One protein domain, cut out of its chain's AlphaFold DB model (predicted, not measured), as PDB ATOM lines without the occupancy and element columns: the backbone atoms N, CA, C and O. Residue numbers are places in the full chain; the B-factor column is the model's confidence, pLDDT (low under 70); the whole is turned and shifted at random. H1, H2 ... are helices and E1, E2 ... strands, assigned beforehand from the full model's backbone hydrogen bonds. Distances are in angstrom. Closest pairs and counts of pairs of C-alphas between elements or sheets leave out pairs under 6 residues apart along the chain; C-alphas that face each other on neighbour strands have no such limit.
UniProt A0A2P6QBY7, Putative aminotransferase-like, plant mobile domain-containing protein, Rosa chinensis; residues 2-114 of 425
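This is residues 2 to 114 of the 425 residues of the protein "Putative aminotransferase-like, plant mobile domain-containing protein" of Rosa chinensis (UniProt A0A2P6QBY7). Two small two-stranded ladders, E1 with E4 and the hairpin E2 and E3, stand apart in an open, loosely joined frame, with the short helices H1, close to the E1 and E4 ladder, and H2, which follows the hairpin, between them in the chain. Long stretches without named elements run round these parts, and the longest helix, H3, lies far from the middle, its residues 107 to 114 sticking out. The printed part has 113 residues with three named helices and four named strands, in the order E1 H1 E2 E3 H2 E4 H3; both sheets are antiparallel, and the class is mixed, helices and strands, with 51 residues, under half, in named elements. It is only just loose, close to compact, with a radius of gyration of the C-alphas of 16.0 A and spans of 46 by 32 by 26 A.

E1 covers residues 23 to 27, 12.5 A long, and starts at C-alpha 23 (3.347, 5.867, 43.004). Its partner E4 covers residues 85 to 89, 12.6 A. H1 is residues 33 to 41, 12.3 A. E2 is residues 45 to 49, 12.5 A, and E3 is residues 52 to 56, 12.3 A, beginning at C-alpha 52 (20.507, 13.397, 10.906). H2 is residues 58 to 64, 10.2 A. H3 is residues 100 to 114, 21.9 A, and ends at C-alpha 114 (30.932, 34.756, 32.174).

E1 and E4 are antiparallel neighbours at 146 degrees between directions; C-alphas 24 and 88 face each other at 4.6 A, and N 25 and O 87 are within hydrogen-bond range at 2.8 A. The closest C-alphas of H1 and E1 are those of Val 27 and Leu 36, 6.9 A apart; those of H1 and E4 are Ala 39 and Leu 87, 7.2 A. H1 and H2 are close but not clearly touching, with the C-alphas of Cys 41 and Pro 58 closest at 6.8 A, and about perpendicular at 76 degrees. E2 and E3 form an antiparallel hairpin at 151 degrees, with N 47 and O 54 2.7 A apart, within hydrogen-bond range; both strands are apart from E1 and E4. H3 is apart from H1 and H2. Every O i to N i+4 pair is within hydrogen-bond range in H1 and H2, and 9 of 11 in H3.

The two C-alphas farthest apart are those of Gly 30 and Lys 114, 49.1 A. The printed part has no cut. The link from H2 to E4, 20 residues, is long, and residues 2 to 22 hold no named element. Residues 7 to 13 stand free, as do residues 107 to 114 of H3. The mean pLDDT of the printed part is 74.5; it is under 70 at residues 2 to 8, 29, 65 to 84, 96 to 98 and 112 to 114.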
ATOM      1  N   TRP A   2       8.831  16.344  35.995       56.72
ATOM      2  CA  TRP A   2       7.958  17.432  35.516       56.72
ATOM      3  C   TRP A   2       6.470  17.154  35.659       56.72
ATOM      4  O   TRP A   2       6.021  16.030  35.435       56.72
ATOM      5  N   ARG A   3       5.725  18.231  35.932       60.78
ATOM      6  CA  ARG A   3       4.285  18.340  35.705       60.78
ATOM      7  C   ARG A   3       3.991  19.695  35.066       60.78
ATOM      8  O   ARG A   3       4.463  20.707  35.586       60.78
ATOM      9  N   PRO A   4       3.207  19.763  33.983       52.97
ATOM     10  CA  PRO A   4       2.569  21.018  33.630       52.97
ATOM     11  C   PRO A   4       1.582  21.331  34.755       52.97
ATOM     12  O   PRO A   4       0.819  20.450  35.140       52.97
ATOM     13  N   TYR A   5       1.612  22.550  35.300       55.03
ATOM     14  CA  TYR A   5       0.664  22.990  36.324       55.03
ATOM     15  C   TYR A   5      -0.770  22.886  35.787       55.03
ATOM     16  O   TYR A   5      -1.284  23.814  35.164       55.03
ATOM     17  N   ALA A   6      -1.428  21.752  36.002       57.94
ATOM     18  CA  ALA A   6      -2.842  21.614  35.721       57.94
ATOM     19  C   ALA A   6      -3.592  22.156  36.935       57.94
ATOM     20  O   ALA A   6      -3.725  21.485  37.962       57.94
ATOM     21  N   MET A   7      -4.078  23.393  36.826       61.62
ATOM     22  CA  MET A   7      -5.179  23.819  37.681       61.62
ATOM     23  C   MET A   7      -6.321  22.814  37.522       61.62
ATOM     24  O   MET A   7      -6.547  22.301  36.426       61.62
ATOM     25  N   VAL A   8      -7.048  22.530  38.603       65.25
ATOM     26  CA  VAL A   8      -8.253  21.699  38.524       65.25
ATOM     27  C   VAL A   8      -9.293  22.463  37.704       65.25
ATOM     28  O   VAL A   8     -10.027  23.302  38.223       65.25
ATOM     29  N   ILE A   9      -9.315  22.216  36.399       72.94
ATOM     30  CA  ILE A   9     -10.324  22.750  35.493       72.94
ATOM     31  C   ILE A   9     -11.533  21.819  35.594       72.94
ATOM     32  O   ILE A   9     -11.401  20.598  35.498       72.94
ATOM     33  N   LYS A  10     -12.723  22.388  35.817       74.31
ATOM     34  CA  LYS A  10     -13.969  21.610  35.809       74.31
ATOM     35  C   LYS A  10     -14.080  20.877  34.468       74.31
ATOM     36  O   LYS A  10     -13.931  21.509  33.426       74.31
ATOM     37  N   ASN A  11     -14.363  19.577  34.514       78.75
ATOM     38  CA  ASN A  11     -14.489  18.679  33.355       78.75
ATOM     39  C   ASN A  11     -13.169  18.286  32.669       78.75
ATOM     40  O   ASN A  11     -13.201  17.749  31.564       78.75
ATOM     41  N   TRP A  12     -12.012  18.531  33.294       79.38
ATOM     42  CA  TRP A  12     -10.745  17.992  32.801       79.38
ATOM     43  C   TRP A  12     -10.506  16.588  33.362       79.38
ATOM     44  O   TRP A  12     -10.331  16.421  34.569       79.38
ATOM     45  N   ASN A  13     -10.463  15.587  32.482       82.00
ATOM     46  CA  ASN A  13     -10.008  14.252  32.852       82.00
ATOM     47  C   ASN A  13      -8.490  14.288  33.011       82.00
ATOM     48  O   ASN A  13      -7.761  14.601  32.070       82.00
ATOM     49  N   PHE A  14      -8.021  14.023  34.227       81.62
ATOM     50  CA  PHE A  14      -6.594  13.994  34.504       81.62
ATOM     51  C   PHE A  14      -5.927  12.857  33.721       81.62
ATOM     52  O   PHE A  14      -6.419  11.729  33.782       81.62
ATOM     53  N   PRO A  15      -4.811  13.140  33.028       83.44
ATOM     54  CA  PRO A  15      -3.950  12.098  32.486       83.44
ATOM     55  C   PRO A  15      -3.557  11.090  33.563       83.44
ATOM     56  O   PRO A  15      -3.387  11.476  34.725       83.44
ATOM     57  N   LYS A  16      -3.336   9.821  33.208       84.56
ATOM     58  CA  LYS A  16      -2.987   8.778  34.194       84.56
ATOM     59  C   LYS A  16      -1.700   9.068  34.961       84.56
ATOM     60  O   LYS A  16      -1.598   8.748  36.136       84.56
ATOM     61  N   TYR A  17      -0.750   9.769  34.345       82.31
ATOM     62  CA  TYR A  17       0.476  10.237  35.006       82.31
ATOM     63  C   TYR A  17       0.253  11.417  35.978       82.31
ATOM     64  O   TYR A  17       1.209  11.965  36.531       82.31
ATOM     65  N   TYR A  18      -0.996  11.835  36.198       84.50
ATOM     66  CA  TYR A  18      -1.392  12.956  37.049       84.50
ATOM     67  C   TYR A  18      -2.109  12.477  38.325       84.50
ATOM     68  O   TYR A  18      -3.181  12.956  38.693       84.50
ATOM     69  N   VAL A  19      -1.491  11.523  39.017       84.19
ATOM     70  CA  VAL A  19      -2.027  10.872  40.224       84.19
ATOM     71  C   VAL A  19      -2.082  11.772  41.456       84.19
ATOM     72  O   VAL A  19      -1.276  12.688  41.627       84.19
ATOM     73  N   GLU A  20      -3.041  11.500  42.345       85.44
ATOM     74  CA  GLU A  20      -3.189  12.194  43.631       85.44
ATOM     75  C   GLU A  20      -2.114  11.840  44.646       85.44
ATOM     76  O   GLU A  20      -1.649  12.717  45.369       85.44
ATOM     77  N   LYS A  21      -1.715  10.574  44.701       86.50
ATOM     78  CA  LYS A  21      -0.670  10.079  45.593       86.50
ATOM     79  C   LYS A  21       0.506   9.622  44.754       86.50
ATOM     80  O   LYS A  21       0.308   9.166  43.637       86.50
ATOM     81  N   GLU A  22       1.705   9.792  45.289       87.50
ATOM     82  CA  GLU A  22       2.903   9.289  44.632       87.50
ATOM     83  C   GLU A  22       2.839   7.769  44.458       87.50
ATOM     84  O   GLU A  22       2.341   7.051  45.328       87.50
ATOM     85  N   GLU A  23       3.342   7.285  43.330       88.75
ATOM     86  CA  GLU A  23       3.347   5.867  43.004       88.75
ATOM     87  C   GLU A  23       4.578   5.490  42.180       88.75
ATOM     88  O   GLU A  23       5.203   6.315  41.511       88.75
ATOM     89  N   TRP A  24       4.927   4.209  42.225       88.31
ATOM     90  CA  TRP A  24       5.941   3.624  41.361       88.31
ATOM     91  C   TRP A  24       5.259   2.698  40.367       88.31
ATOM     92  O   TRP A  24       4.606   1.735  40.764       88.31
ATOM     93  N   VAL A  25       5.453   2.965  39.082       86.69
ATOM     94  CA  VAL A  25       4.838   2.211  37.991       86.69
ATOM     95  C   VAL A  25       5.908   1.405  37.269       86.69
ATOM     96  O   VAL A  25       6.962   1.932  36.919       86.69
ATOM     97  N   LEU A  26       5.668   0.116  37.047       87.56
ATOM     98  CA  LEU A  26       6.561  -0.713  36.239       87.56
ATOM     99  C   LEU A  26       6.338  -0.408  34.757       87.56
ATOM    100  O   LEU A  26       5.243  -0.593  34.240       87.56
ATOM    101  N   VAL A  27       7.389   0.046  34.080       82.75
ATOM    102  CA  VAL A  27       7.405   0.197  32.626       82.75
ATOM    103  C   VAL A  27       7.733  -1.161  32.014       82.75
ATOM    104  O   VAL A  27       8.727  -1.781  32.394       82.75
ATOM    105  N   GLY A  28       6.878  -1.632  31.108       80.25
ATOM    106  CA  GLY A  28       7.024  -2.920  30.434       80.25
ATOM    107  C   GLY A  28       5.870  -3.210  29.472       80.25
ATOM    108  O   GLY A  28       4.945  -2.404  29.335       80.25
ATOM    109  N   ALA A  29       5.931  -4.367  28.812       69.12
ATOM    110  CA  ALA A  29       4.864  -4.864  27.948       69.12
ATOM    111  C   ALA A  29       3.577  -5.077  28.768       69.12
ATOM    112  O   ALA A  29       3.520  -5.947  29.634       69.12
ATOM    113  N   GLY A  30       2.561  -4.245  28.533       78.12
ATOM    114  CA  GLY A  30       1.308  -4.235  29.299       78.12
ATOM    115  C   GLY A  30       1.073  -2.957  30.105       78.12
ATOM    116  O   GLY A  30       0.012  -2.809  30.708       78.12
ATOM    117  N   LEU A  31       2.027  -2.019  30.101       83.19
ATOM    118  CA  LEU A  31       1.767  -0.663  30.563       83.19
ATOM    119  C   LEU A  31       0.792   0.031  29.606       83.19
ATOM    120  O   LEU A  31       0.880  -0.132  28.393       83.19
ATOM    121  N   ASP A  32      -0.110   0.828  30.166       87.81
ATOM    122  CA  ASP A  32      -1.023   1.662  29.397       87.81
ATOM    123  C   ASP A  32      -0.294   2.595  28.413       87.81
ATOM    124  O   ASP A  32       0.718   3.202  28.769       87.81
ATOM    125  N   ASP A  33      -0.848   2.759  27.209       87.81
ATOM    126  CA  ASP A  33      -0.243   3.542  26.123       87.81
ATOM    127  C   ASP A  33       0.056   4.999  26.520       87.81
ATOM    128  O   ASP A  33       1.068   5.563  26.091       87.81
ATOM    129  N   GLU A  34      -0.781   5.618  27.362       87.56
ATOM    130  CA  GLU A  34      -0.572   6.989  27.843       87.56
ATOM    131  C   GLU A  34       0.643   7.060  28.776       87.56
ATOM    132  O   GLU A  34       1.526   7.910  28.611       87.56
ATOM    133  N   LEU A  35       0.722   6.137  29.738       85.44
ATOM    134  CA  LEU A  35       1.846   6.033  30.670       85.44
ATOM    135  C   LEU A  35       3.141   5.642  29.949       85.44
ATOM    136  O   LEU A  35       4.207   6.168  30.277       85.44
ATOM    137  N   LEU A  36       3.058   4.766  28.949       85.50
ATOM    138  CA  LEU A  36       4.191   4.364  28.125       85.50
ATOM    139  C   LEU A  36       4.717   5.545  27.302       85.50
ATOM    140  O   LEU A  36       5.916   5.831  27.331       85.50
ATOM    141  N   SER A  37       3.826   6.288  26.643       85.06
ATOM    142  CA  SER A  37       4.175   7.502  25.892       85.06
ATOM    143  C   SER A  37       4.809   8.563  26.792       85.06
ATOM    144  O   SER A  37       5.797   9.202  26.419       85.06
ATOM    145  N   PHE A  38       4.295   8.719  28.015       84.12
ATOM    146  CA  PHE A  38       4.877   9.612  29.013       84.12
ATOM    147  C   PHE A  38       6.278   9.156  29.446       84.12
ATOM    148  O   PHE A  38       7.215   9.956  29.439       84.12
ATOM    149  N   ALA A  39       6.458   7.868  29.753       82.88
ATOM    150  CA  ALA A  39       7.757   7.298  30.111       82.88
ATOM    151  C   ALA A  39       8.796   7.490  28.993       82.88
ATOM    152  O   ALA A  39       9.954   7.805  29.274       82.88
ATOM    153  N   MET A  40       8.377   7.354  27.734       81.81
ATOM    154  CA  MET A  40       9.214   7.596  26.557       81.81
ATOM    155  C   MET A  40       9.669   9.057  26.462       81.81
ATOM    156  O   MET A  40      10.853   9.311  26.251       81.81
ATOM    157  N   CYS A  41       8.772  10.019  26.704       82.06
ATOM    158  CA  CYS A  41       9.098  11.453  26.703       82.06
ATOM    159  C   CYS A  41      10.098  11.863  27.799       82.06
ATOM    160  O   CYS A  41      10.739  12.906  27.701       82.06
ATOM    161  N   LEU A  42      10.237  11.076  28.864       79.25
ATOM    162  CA  LEU A  42      11.166  11.369  29.959       79.25
ATOM    163  C   LEU A  42      12.556  10.760  29.756       79.25
ATOM    164  O   LEU A  42      13.470  11.053  30.532       79.25
ATOM    165  N   ARG A  43      12.738   9.913  28.740       79.19
ATOM    166  CA  ARG A  43      14.002   9.221  28.483       79.19
ATOM    167  C   ARG A  43      14.848   9.960  27.464       79.19
ATOM    168  O   ARG A  43      14.351  10.610  26.552       79.19
ATOM    169  N   VAL A  44      16.160   9.823  27.615       81.38
ATOM    170  CA  VAL A  44      17.098  10.181  26.554       81.38
ATOM    171  C   VAL A  44      16.884   9.204  25.400       81.38
ATOM    172  O   VAL A  44      16.863   7.996  25.621       81.38
ATOM    173  N   ALA A  45      16.710   9.723  24.192       81.69
ATOM    174  CA  ALA A  45      16.453   8.919  23.000       81.69
ATOM    175  C   ALA A  45      17.246   9.461  21.810       81.69
ATOM    176  O   ALA A  45      17.683  10.609  21.824       81.69
ATOM    177  N   GLU A  46      17.428   8.659  20.770       88.38
ATOM    178  CA  GLU A  46      17.935   9.143  19.488       88.38
ATOM    179  C   GLU A  46      16.753   9.508  18.590       88.38
ATOM    180  O   GLU A  46      15.868   8.696  18.330       88.38
ATOM    181  N   LEU A  47      16.720  10.758  18.141       85.81
ATOM    182  CA  LEU A  47      15.779  11.241  17.143       85.81
ATOM    183  C   LEU A  47      16.412  11.037  15.778       85.81
ATOM    184  O   LEU A  47      17.434  11.649  15.466       85.81
ATOM    185  N   VAL A  48      15.786  10.187  14.973       87.69
ATOM    186  CA  VAL A  48      16.186   9.940  13.591       87.69
ATOM    187  C   VAL A  48      15.392  10.885  12.693       87.69
ATOM    188  O   VAL A  48      14.179  10.747  12.545       87.69
ATOM    189  N   GLY A  49      16.070  11.888  12.146       87.50
ATOM    190  CA  GLY A  49      15.558  12.789  11.117       87.50
ATOM    191  C   GLY A  49      16.093  12.425   9.732       87.50
ATOM    192  O   GLY A  49      16.882  11.493   9.577       87.50
ATOM    193  N   PHE A  50      15.698  13.192   8.712       82.25
ATOM    194  CA  PHE A  50      16.298  13.079   7.380       82.25
ATOM    195  C   PHE A  50      17.800  13.386   7.476       82.25
ATOM    196  O   PHE A  50      18.184  14.486   7.881       82.25
ATOM    197  N   ASP A  51      18.623  12.376   7.190       89.25
ATOM    198  CA  ASP A  51      20.094  12.395   7.204       89.25
ATOM    199  C   ASP A  51      20.756  12.851   8.517       89.25
ATOM    200  O   ASP A  51      21.953  13.139   8.558       89.25
ATOM    201  N   THR A  52      20.002  12.920   9.616       89.62
ATOM    202  CA  THR A  52      20.507  13.397  10.906       89.62
ATOM    203  C   THR A  52      20.016  12.516  12.038       89.62
ATOM    204  O   THR A  52      18.847  12.152  12.108       89.62
ATOM    205  N   ILE A  53      20.918  12.193  12.960       89.56
ATOM    206  CA  ILE A  53      20.579  11.548  14.224       89.56
ATOM    207  C   ILE A  53      20.932  12.549  15.315       89.56
ATOM    208  O   ILE A  53      22.078  12.993  15.413       89.56
ATOM    209  N   GLN A  54      19.945  12.954  16.106       86.00
ATOM    210  CA  GLN A  54      20.152  13.887  17.204       86.00
ATOM    211  C   GLN A  54      19.644  13.300  18.510       86.00
ATOM    212  O   GLN A  54      18.555  12.753  18.587       86.00
ATOM    213  N   GLN A  55      20.420  13.467  19.574       85.94
ATOM    214  CA  GLN A  55      20.020  13.003  20.890       85.94
ATOM    215  C   GLN A  55      18.906  13.893  21.469       85.94
ATOM    216  O   GLN A  55      19.099  15.088  21.722       85.94
ATOM    217  N   TYR A  56      17.741  13.295  21.702       84.88
ATOM    218  CA  TYR A  56      16.686  13.838  22.538       84.88
ATOM    219  C   TYR A  56      17.147  13.867  23.987       84.88
ATOM    220  O   TYR A  56      17.459  12.842  24.591       84.88
ATOM    221  N   LEU A  57      17.174  15.068  24.548       82.62
ATOM    222  CA  LEU A  57      17.521  15.314  25.936       82.62
ATOM    223  C   LEU A  57      16.310  15.982  26.603       82.62
ATOM    224  O   LEU A  57      16.147  17.196  26.451       82.62
ATOM    225  N   PRO A  58      15.467  15.225  27.334       79.88
ATOM    226  CA  PRO A  58      14.219  15.722  27.926       79.88
ATOM    227  C   PRO A  58      14.393  17.013  28.734       79.88
ATOM    228  O   PRO A  58      13.618  17.960  28.604       79.88
ATOM    229  N   HIS A  59      15.494  17.106  29.488       74.69
ATOM    230  CA  HIS A  59      15.835  18.284  30.285       74.69
ATOM    231  C   HIS A  59      16.003  19.569  29.447       74.69
ATOM    232  O   HIS A  59      15.747  20.666  29.940       74.69
ATOM    233  N   ARG A  60      16.412  19.471  28.171       80.62
ATOM    234  CA  ARG A  60      16.517  20.637  27.273       80.62
ATOM    235  C   ARG A  60      15.145  21.154  26.870       80.62
ATOM    236  O   ARG A  60      14.964  22.367  26.820       80.62
ATOM    237  N   VAL A  61      14.204  20.250  26.604       78.19
ATOM    238  CA  VAL A  61      12.819  20.613  26.277       78.19
ATOM    239  C   VAL A  61      12.165  21.270  27.482       78.19
ATOM    240  O   VAL A  61      11.628  22.363  27.355       78.19
ATOM    241  N   ALA A  62      12.305  20.681  28.669       73.44
ATOM    242  CA  ALA A  62      11.806  21.275  29.907       73.44
ATOM    243  C   ALA A  62      12.309  22.713  30.110       73.44
ATOM    244  O   ALA A  62      11.514  23.631  30.316       73.44
ATOM    245  N   ARG A  63      13.617  22.936  29.922       72.12
ATOM    246  CA  ARG A  63      14.228  24.267  30.022       72.12
ATOM    247  C   ARG A  63      13.629  25.277  29.034       72.12
ATOM    248  O   ARG A  63      13.466  26.437  29.399       72.12
ATOM    249  N   GLN A  64      13.297  24.878  27.801       76.06
ATOM    250  CA  GLN A  64      12.694  25.788  26.808       76.06
ATOM    251  C   GLN A  64      11.350  26.354  27.268       76.06
ATOM    252  O   GLN A  64      11.011  27.482  26.921       76.06
ATOM    253  N   PHE A  65      10.616  25.593  28.073       67.75
ATOM    254  CA  PHE A  65       9.349  26.021  28.652       67.75
ATOM    255  C   PHE A  65       9.503  26.641  30.050       67.75
ATOM    256  O   PHE A  65       8.504  26.923  30.705       67.75
ATOM    257  N   GLY A  66      10.740  26.879  30.509       67.06
ATOM    258  CA  GLY A  66      11.005  27.421  31.841       67.06
ATOM    259  C   GLY A  66      10.689  26.434  32.965       67.06
ATOM    260  O   GLY A  66      10.348  26.867  34.061       67.06
ATOM    261  N   PHE A  67      10.767  25.129  32.693       66.06
ATOM    262  CA  PHE A  67      10.557  24.089  33.692       66.06
ATOM    263  C   PHE A  67      11.883  23.531  34.202       66.06
ATOM    264  O   PHE A  67      12.715  23.058  33.422       66.06
ATOM    265  N   ASP A  68      12.019  23.501  35.523       62.34
ATOM    266  CA  ASP A  68      13.123  22.846  36.209       62.34
ATOM    267  C   ASP A  68      12.838  21.336  36.301       62.34
ATOM    268  O   ASP A  68      12.025  20.865  37.097       62.34
ATOM    269  N   GLN A  69      13.470  20.550  35.427       65.38
ATOM    270  CA  GLN A  69      13.482  19.088  35.511       65.38
ATOM    271  C   GLN A  69      14.829  18.599  36.013       65.38
ATOM    272  O   GLN A  69      15.862  19.078  35.558       65.38
ATOM    273  N   ASP A  70      14.821  17.558  36.841       62.28
ATOM    274  CA  ASP A  70      16.040  16.821  37.155       62.28
ATOM    275  C   ASP A  70      16.777  16.383  35.902       62.28
ATOM    276  O   ASP A  70      16.189  15.891  34.937       62.28
ATOM    277  N   LEU A  71      18.096  16.555  35.940       59.72
ATOM    278  CA  LEU A  71      18.949  16.072  34.877       59.72
ATOM    279  C   LEU A  71      18.865  14.545  34.824       59.72
ATOM    280  O   LEU A  71      19.253  13.896  35.806       59.72
ATOM    281  N   PRO A  72      18.434  13.952  33.696       54.72
ATOM    282  CA  PRO A  72      18.592  12.522  33.517       54.72
ATOM    283  C   PRO A  72      20.081  12.192  33.685       54.72
ATOM    284  O   PRO A  72      20.947  12.889  33.146       54.72
ATOM    285  N   CYS A  73      20.397  11.170  34.490       51.12
ATOM    286  CA  CYS A  73      21.751  10.616  34.512       51.12
ATOM    287  C   CYS A  73      22.170  10.276  33.083       51.12
ATOM    288  O   CYS A  73      21.336   9.849  32.287       51.12
ATOM    289  N   SER A  74      23.453  10.478  32.773       49.69
ATOM    290  CA  SER A  74      24.028  10.062  31.495       49.69
ATOM    291  C   SER A  74      23.701   8.586  31.283       49.69
ATOM    292  O   SER A  74      24.161   7.734  32.043       49.69
ATOM    293  N   VAL A  75      22.834   8.293  30.316       49.94
ATOM    294  CA  VAL A  75      22.476   6.917  29.992       49.94
ATOM    295  C   VAL A  75      23.574   6.420  29.065       49.94
ATOM    296  O   VAL A  75      23.717   6.914  27.946       49.94
ATOM    297  N   SER A  76      24.394   5.493  29.565       44.28
ATOM    298  CA  SER A  76      25.296   4.692  28.734       44.28
ATOM    299  C   SER A  76      24.486   4.141  27.562       44.28
ATOM    300  O   SER A  76      23.424   3.564  27.793       44.28
ATOM    301  N   GLY A  77      24.947   4.395  26.333       45.97
ATOM    302  CA  GLY A  77      24.244   4.172  25.066       45.97
ATOM    303  C   GLY A  77      23.974   2.705  24.745       45.97
ATOM    304  O   GLY A  77      24.434   2.182  23.735       45.97
ATOM    305  N   HIS A  78      23.213   2.034  25.597       41.97
ATOM    306  CA  HIS A  78      22.630   0.750  25.305       41.97
ATOM    307  C   HIS A  78      21.121   0.918  25.320       41.97
ATOM    308  O   HIS A  78      20.545   1.371  26.308       41.97
ATOM    309  N   SER A  79      20.514   0.561  24.193       48.50
ATOM    310  CA  SER A  79      19.105   0.224  24.032       48.50
ATOM    311  C   SER A  79      18.726  -0.815  25.096       48.50
ATOM    312  O   SER A  79      18.710  -2.018  24.840       48.50
ATOM    313  N   GLN A  80      18.510  -0.376  26.333       51.50
ATOM    314  CA  GLN A  80      18.010  -1.247  27.375       51.50
ATOM    315  C   GLN A  80      16.547  -1.486  27.059       51.50
ATOM    316  O   GLN A  80      15.737  -0.556  27.033       51.50
ATOM    317  N   ASN A  81      16.263  -2.750  26.761       54.66
ATOM    318  CA  ASN A  81      14.920  -3.260  26.607       54.66
ATOM    319  C   ASN A  81      14.075  -2.780  27.798       54.66
ATOM    320  O   ASN A  81      14.554  -2.745  28.933       54.66
ATOM    321  N   TYR A  82      12.855  -2.330  27.516       55.25
ATOM    322  CA  TYR A  82      12.023  -1.544  28.434       55.25
ATOM    323  C   TYR A  82      11.547  -2.317  29.663       55.25
ATOM    324  O   TYR A  82      10.961  -1.719  30.564       55.25
ATOM    325  N   ASP A  83      11.817  -3.615  29.703       58.81
ATOM    326  CA  ASP A  83      11.275  -4.527  30.683       58.81
ATOM    327  C   ASP A  83      11.830  -4.220  32.078       58.81
ATOM    328  O   ASP A  83      13.027  -4.321  32.354       58.81
ATOM    329  N   ASN A  84      10.909  -3.873  32.980       64.31
ATOM    330  CA  ASN A  84      11.093  -3.794  34.432       64.31
ATOM    331  C   ASN A  84      11.737  -2.508  34.971       64.31
ATOM    332  O   ASN A  84      12.194  -2.481  36.118       64.31
ATOM    333  N   THR A  85      11.735  -1.406  34.213       77.81
ATOM    334  CA  THR A  85      12.157  -0.116  34.788       77.81
ATOM    335  C   THR A  85      11.028   0.485  35.624       77.81
ATOM    336  O   THR A  85       9.933   0.701  35.114       77.81
ATOM    337  N   LYS A  86      11.278   0.822  36.892       83.19
ATOM    338  CA  LYS A  86      10.291   1.527  37.725       83.19
ATOM    339  C   LYS A  86      10.301   3.028  37.419       83.19
ATOM    340  O   LYS A  86      11.315   3.696  37.610       83.19
ATOM    341  N   LEU A  87       9.172   3.557  36.961       84.75
ATOM    342  CA  LEU A  87       8.903   4.981  36.797       84.75
ATOM    343  C   LEU A  87       8.286   5.528  38.087       84.75
ATOM    344  O   LEU A  87       7.223   5.083  38.505       84.75
ATOM    345  N   TYR A  88       8.942   6.504  38.707       84.62
ATOM    346  CA  TYR A  88       8.372   7.224  39.843       84.62
ATOM    347  C   TYR A  88       7.422   8.314  39.361       84.62
ATOM    348  O   TYR A  88       7.859   9.242  38.691       84.62
ATOM    349  N   ILE A  89       6.152   8.257  39.734       83.94
ATOM    350  CA  ILE A  89       5.172   9.293  39.432       83.94
ATOM    351  C   ILE A  89       4.863  10.026  40.746       83.94
ATOM    352  O   ILE A  89       4.264   9.434  41.639       83.94
ATOM    353  N   PRO A  90       5.258  11.303  40.907       80.31
ATOM    354  CA  PRO A  90       5.016  12.028  42.159       80.31
ATOM    355  C   PRO A  90       3.518  12.270  42.433       80.31
ATOM    356  O   PRO A  90       2.652  11.989  41.610       80.31
ATOM    357  N   SER A  91       3.165  12.820  43.590       83.62
ATOM    358  CA  SER A  91       1.797  13.310  43.813       83.62
ATOM    359  C   SER A  91       1.528  14.566  42.971       83.62
ATOM    360  O   SER A  91       2.415  15.381  42.751       83.62
ATOM    361  N   ARG A  92       0.291  14.794  42.509       79.06
ATOM    362  CA  ARG A  92      -0.102  16.075  41.876       79.06
ATOM    363  C   ARG A  92      -0.251  17.215  42.874       79.06
ATOM    364  O   ARG A  92      -0.382  18.360  42.457       79.06
ATOM    365  N   LEU A  93      -0.294  16.885  44.161       78.06
ATOM    366  CA  LEU A  93      -0.419  17.829  45.261       78.06
ATOM    367  C   LEU A  93       0.949  18.202  45.849       78.06
ATOM    368  O   LEU A  93       0.997  19.059  46.726       78.06
ATOM    369  N   SER A  94       2.044  17.571  45.401       72.75
ATOM    370  CA  SER A  94       3.389  17.917  45.866       72.75
ATOM    371  C   SER A  94       3.824  19.271  45.314       72.75
ATOM    372  O   SER A  94       3.622  19.553  44.129       72.75
ATOM    373  N   GLU A  95       4.471  20.077  46.153       70.19
ATOM    374  CA  GLU A  95       5.120  21.312  45.721       70.19
ATOM    375  C   GLU A  95       6.266  20.996  44.747       70.19
ATOM    376  O   GLU A  95       6.896  19.936  44.810       70.19
ATOM    377  N   ALA A  96       6.473  21.879  43.772       66.19
ATOM    378  CA  ALA A  96       7.511  21.692  42.773       66.19
ATOM    379  C   ALA A  96       8.869  22.076  43.370       66.19
ATOM    380  O   ALA A  96       9.142  23.256  43.566       66.19
ATOM    381  N   ASP A  97       9.719  21.077  43.596       69.00
ATOM    382  CA  ASP A  97      11.101  21.270  44.025       69.00
ATOM    383  C   ASP A  97      12.100  20.911  42.923       69.00
ATOM    384  O   ASP A  97      11.838  20.126  42.006       69.00
ATOM    385  N   VAL A  98      13.289  21.492  43.046       68.12
ATOM    386  CA  VAL A  98      14.412  21.324  42.125       68.12
ATOM    387  C   VAL A  98      15.460  20.430  42.784       68.12
ATOM    388  O   VAL A  98      15.869  20.721  43.910       68.12
ATOM    389  N   SER A  99      15.962  19.374  42.123       71.38
ATOM    390  CA  SER A  99      17.062  18.622  42.743       71.38
ATOM    391  C   SER A  99      18.325  19.458  42.876       71.38
ATOM    392  O   SER A  99      18.660  20.315  42.053       71.38
ATOM    393  N   ILE A 100      19.120  19.083  43.873       77.00
ATOM    394  CA  ILE A 100      20.479  19.584  44.077       77.00
ATOM    395  C   ILE A 100      21.325  19.420  42.801       77.00
ATOM    396  O   ILE A 100      22.105  20.304  42.451       77.00
ATOM    397  N   ARG A 101      21.146  18.312  42.066       75.00
ATOM    398  CA  ARG A 101      21.882  18.036  40.824       75.00
ATOM    399  C   ARG A 101      21.545  19.035  39.728       75.00
ATOM    400  O   ARG A 101      22.457  19.566  39.095       75.00
ATOM    401  N   TYR A 102      20.258  19.304  39.519       74.31
ATOM    402  CA  TYR A 102      19.840  20.331  38.575       74.31
ATOM    403  C   TYR A 102      20.356  21.706  38.994       74.31
ATOM    404  O   TYR A 102      20.906  22.427  38.167       74.31
ATOM    405  N   LEU A 103      20.242  22.050  40.280       78.62
ATOM    406  CA  LEU A 103      20.699  23.336  40.797       78.62
ATOM    407  C   LEU A 103      22.202  23.550  40.546       78.62
ATOM    408  O   LEU A 103      22.606  24.639  40.137       78.62
ATOM    409  N   ASN A 104      23.025  22.520  40.752       82.31
ATOM    410  CA  ASN A 104      24.464  22.574  40.483       82.31
ATOM    411  C   ASN A 104      24.756  22.756  38.988       82.31
ATOM    412  O   ASN A 104      25.477  23.678  38.615       82.31
ATOM    413  N   TRP A 105      24.124  21.963  38.121       80.12
ATOM    414  CA  TRP A 105      24.284  22.117  36.673       80.12
ATOM    415  C   TRP A 105      23.795  23.462  36.139       80.12
ATOM    416  O   TRP A 105      24.393  24.028  35.222       80.12
ATOM    417  N   TRP A 106      22.699  23.990  36.682       75.94
ATOM    418  CA  TRP A 106      22.200  25.309  36.314       75.94
ATOM    419  C   TRP A 106      23.230  26.383  36.670       75.94
ATOM    420  O   TRP A 106      23.579  27.202  35.820       75.94
ATOM    421  N   LYS A 107      23.784  26.334  37.890       82.56
ATOM    422  CA  LYS A 107      24.856  27.240  38.329       82.56
ATOM    423  C   LYS A 107      26.077  27.171  37.410       82.56
ATOM    424  O   LYS A 107      26.600  28.221  37.047       82.56
ATOM    425  N   GLU A 108      26.492  25.977  36.991       81.25
ATOM    426  CA  GLU A 108      27.591  25.773  36.033       81.25
ATOM    427  C   GLU A 108      27.260  26.298  34.627       81.25
ATOM    428  O   GLU A 108      28.062  26.986  33.994       81.25
ATOM    429  N   SER A 109      26.047  26.029  34.139       73.12
ATOM    430  CA  SER A 109      25.578  26.498  32.829       73.12
ATOM    431  C   SER A 109      25.544  28.028  32.754       73.12
ATOM    432  O   SER A 109      25.896  28.611  31.729       73.12
ATOM    433  N   VAL A 110      25.116  28.683  33.837       73.81
ATOM    434  CA  VAL A 110      25.035  30.145  33.935       73.81
ATOM    435  C   VAL A 110      26.411  30.766  34.195       73.81
ATOM    436  O   VAL A 110      26.707  31.837  33.667       73.81
ATOM    437  N   SER A 111      27.294  30.109  34.953       72.50
ATOM    438  CA  SER A 111      28.656  30.608  35.188       72.50
ATOM    439  C   SER A 111      29.532  30.533  33.931       72.50
ATOM    440  O   SER A 111      30.311  31.457  33.686       72.50
ATOM    441  N   GLY A 112      29.337  29.527  33.070       60.81
ATOM    442  CA  GLY A 112      30.026  29.396  31.779       60.81
ATOM    443  C   GLY A 112      29.754  30.537  30.783       60.81
ATOM    444  O   GLY A 112      30.542  30.762  29.863       60.81
ATOM    445  N   LEU A 113      28.690  31.324  30.983       54.53
ATOM    446  CA  LEU A 113      28.422  32.540  30.203       54.53
ATOM    447  C   LEU A 113      29.355  33.709  30.568       54.53
ATOM    448  O   LEU A 113      29.535  34.606  29.746       54.53
ATOM    449  N   LYS A 114      30.004  33.692  31.743       51.66
ATOM    450  CA  LYS A 114      30.932  34.756  32.174       51.66
ATOM    451  C   LYS A 114      32.320  34.672  31.517       51.66
ATOM    452  O   LYS A 114      33.093  35.617  31.625       51.66
TER     453      LYS A 114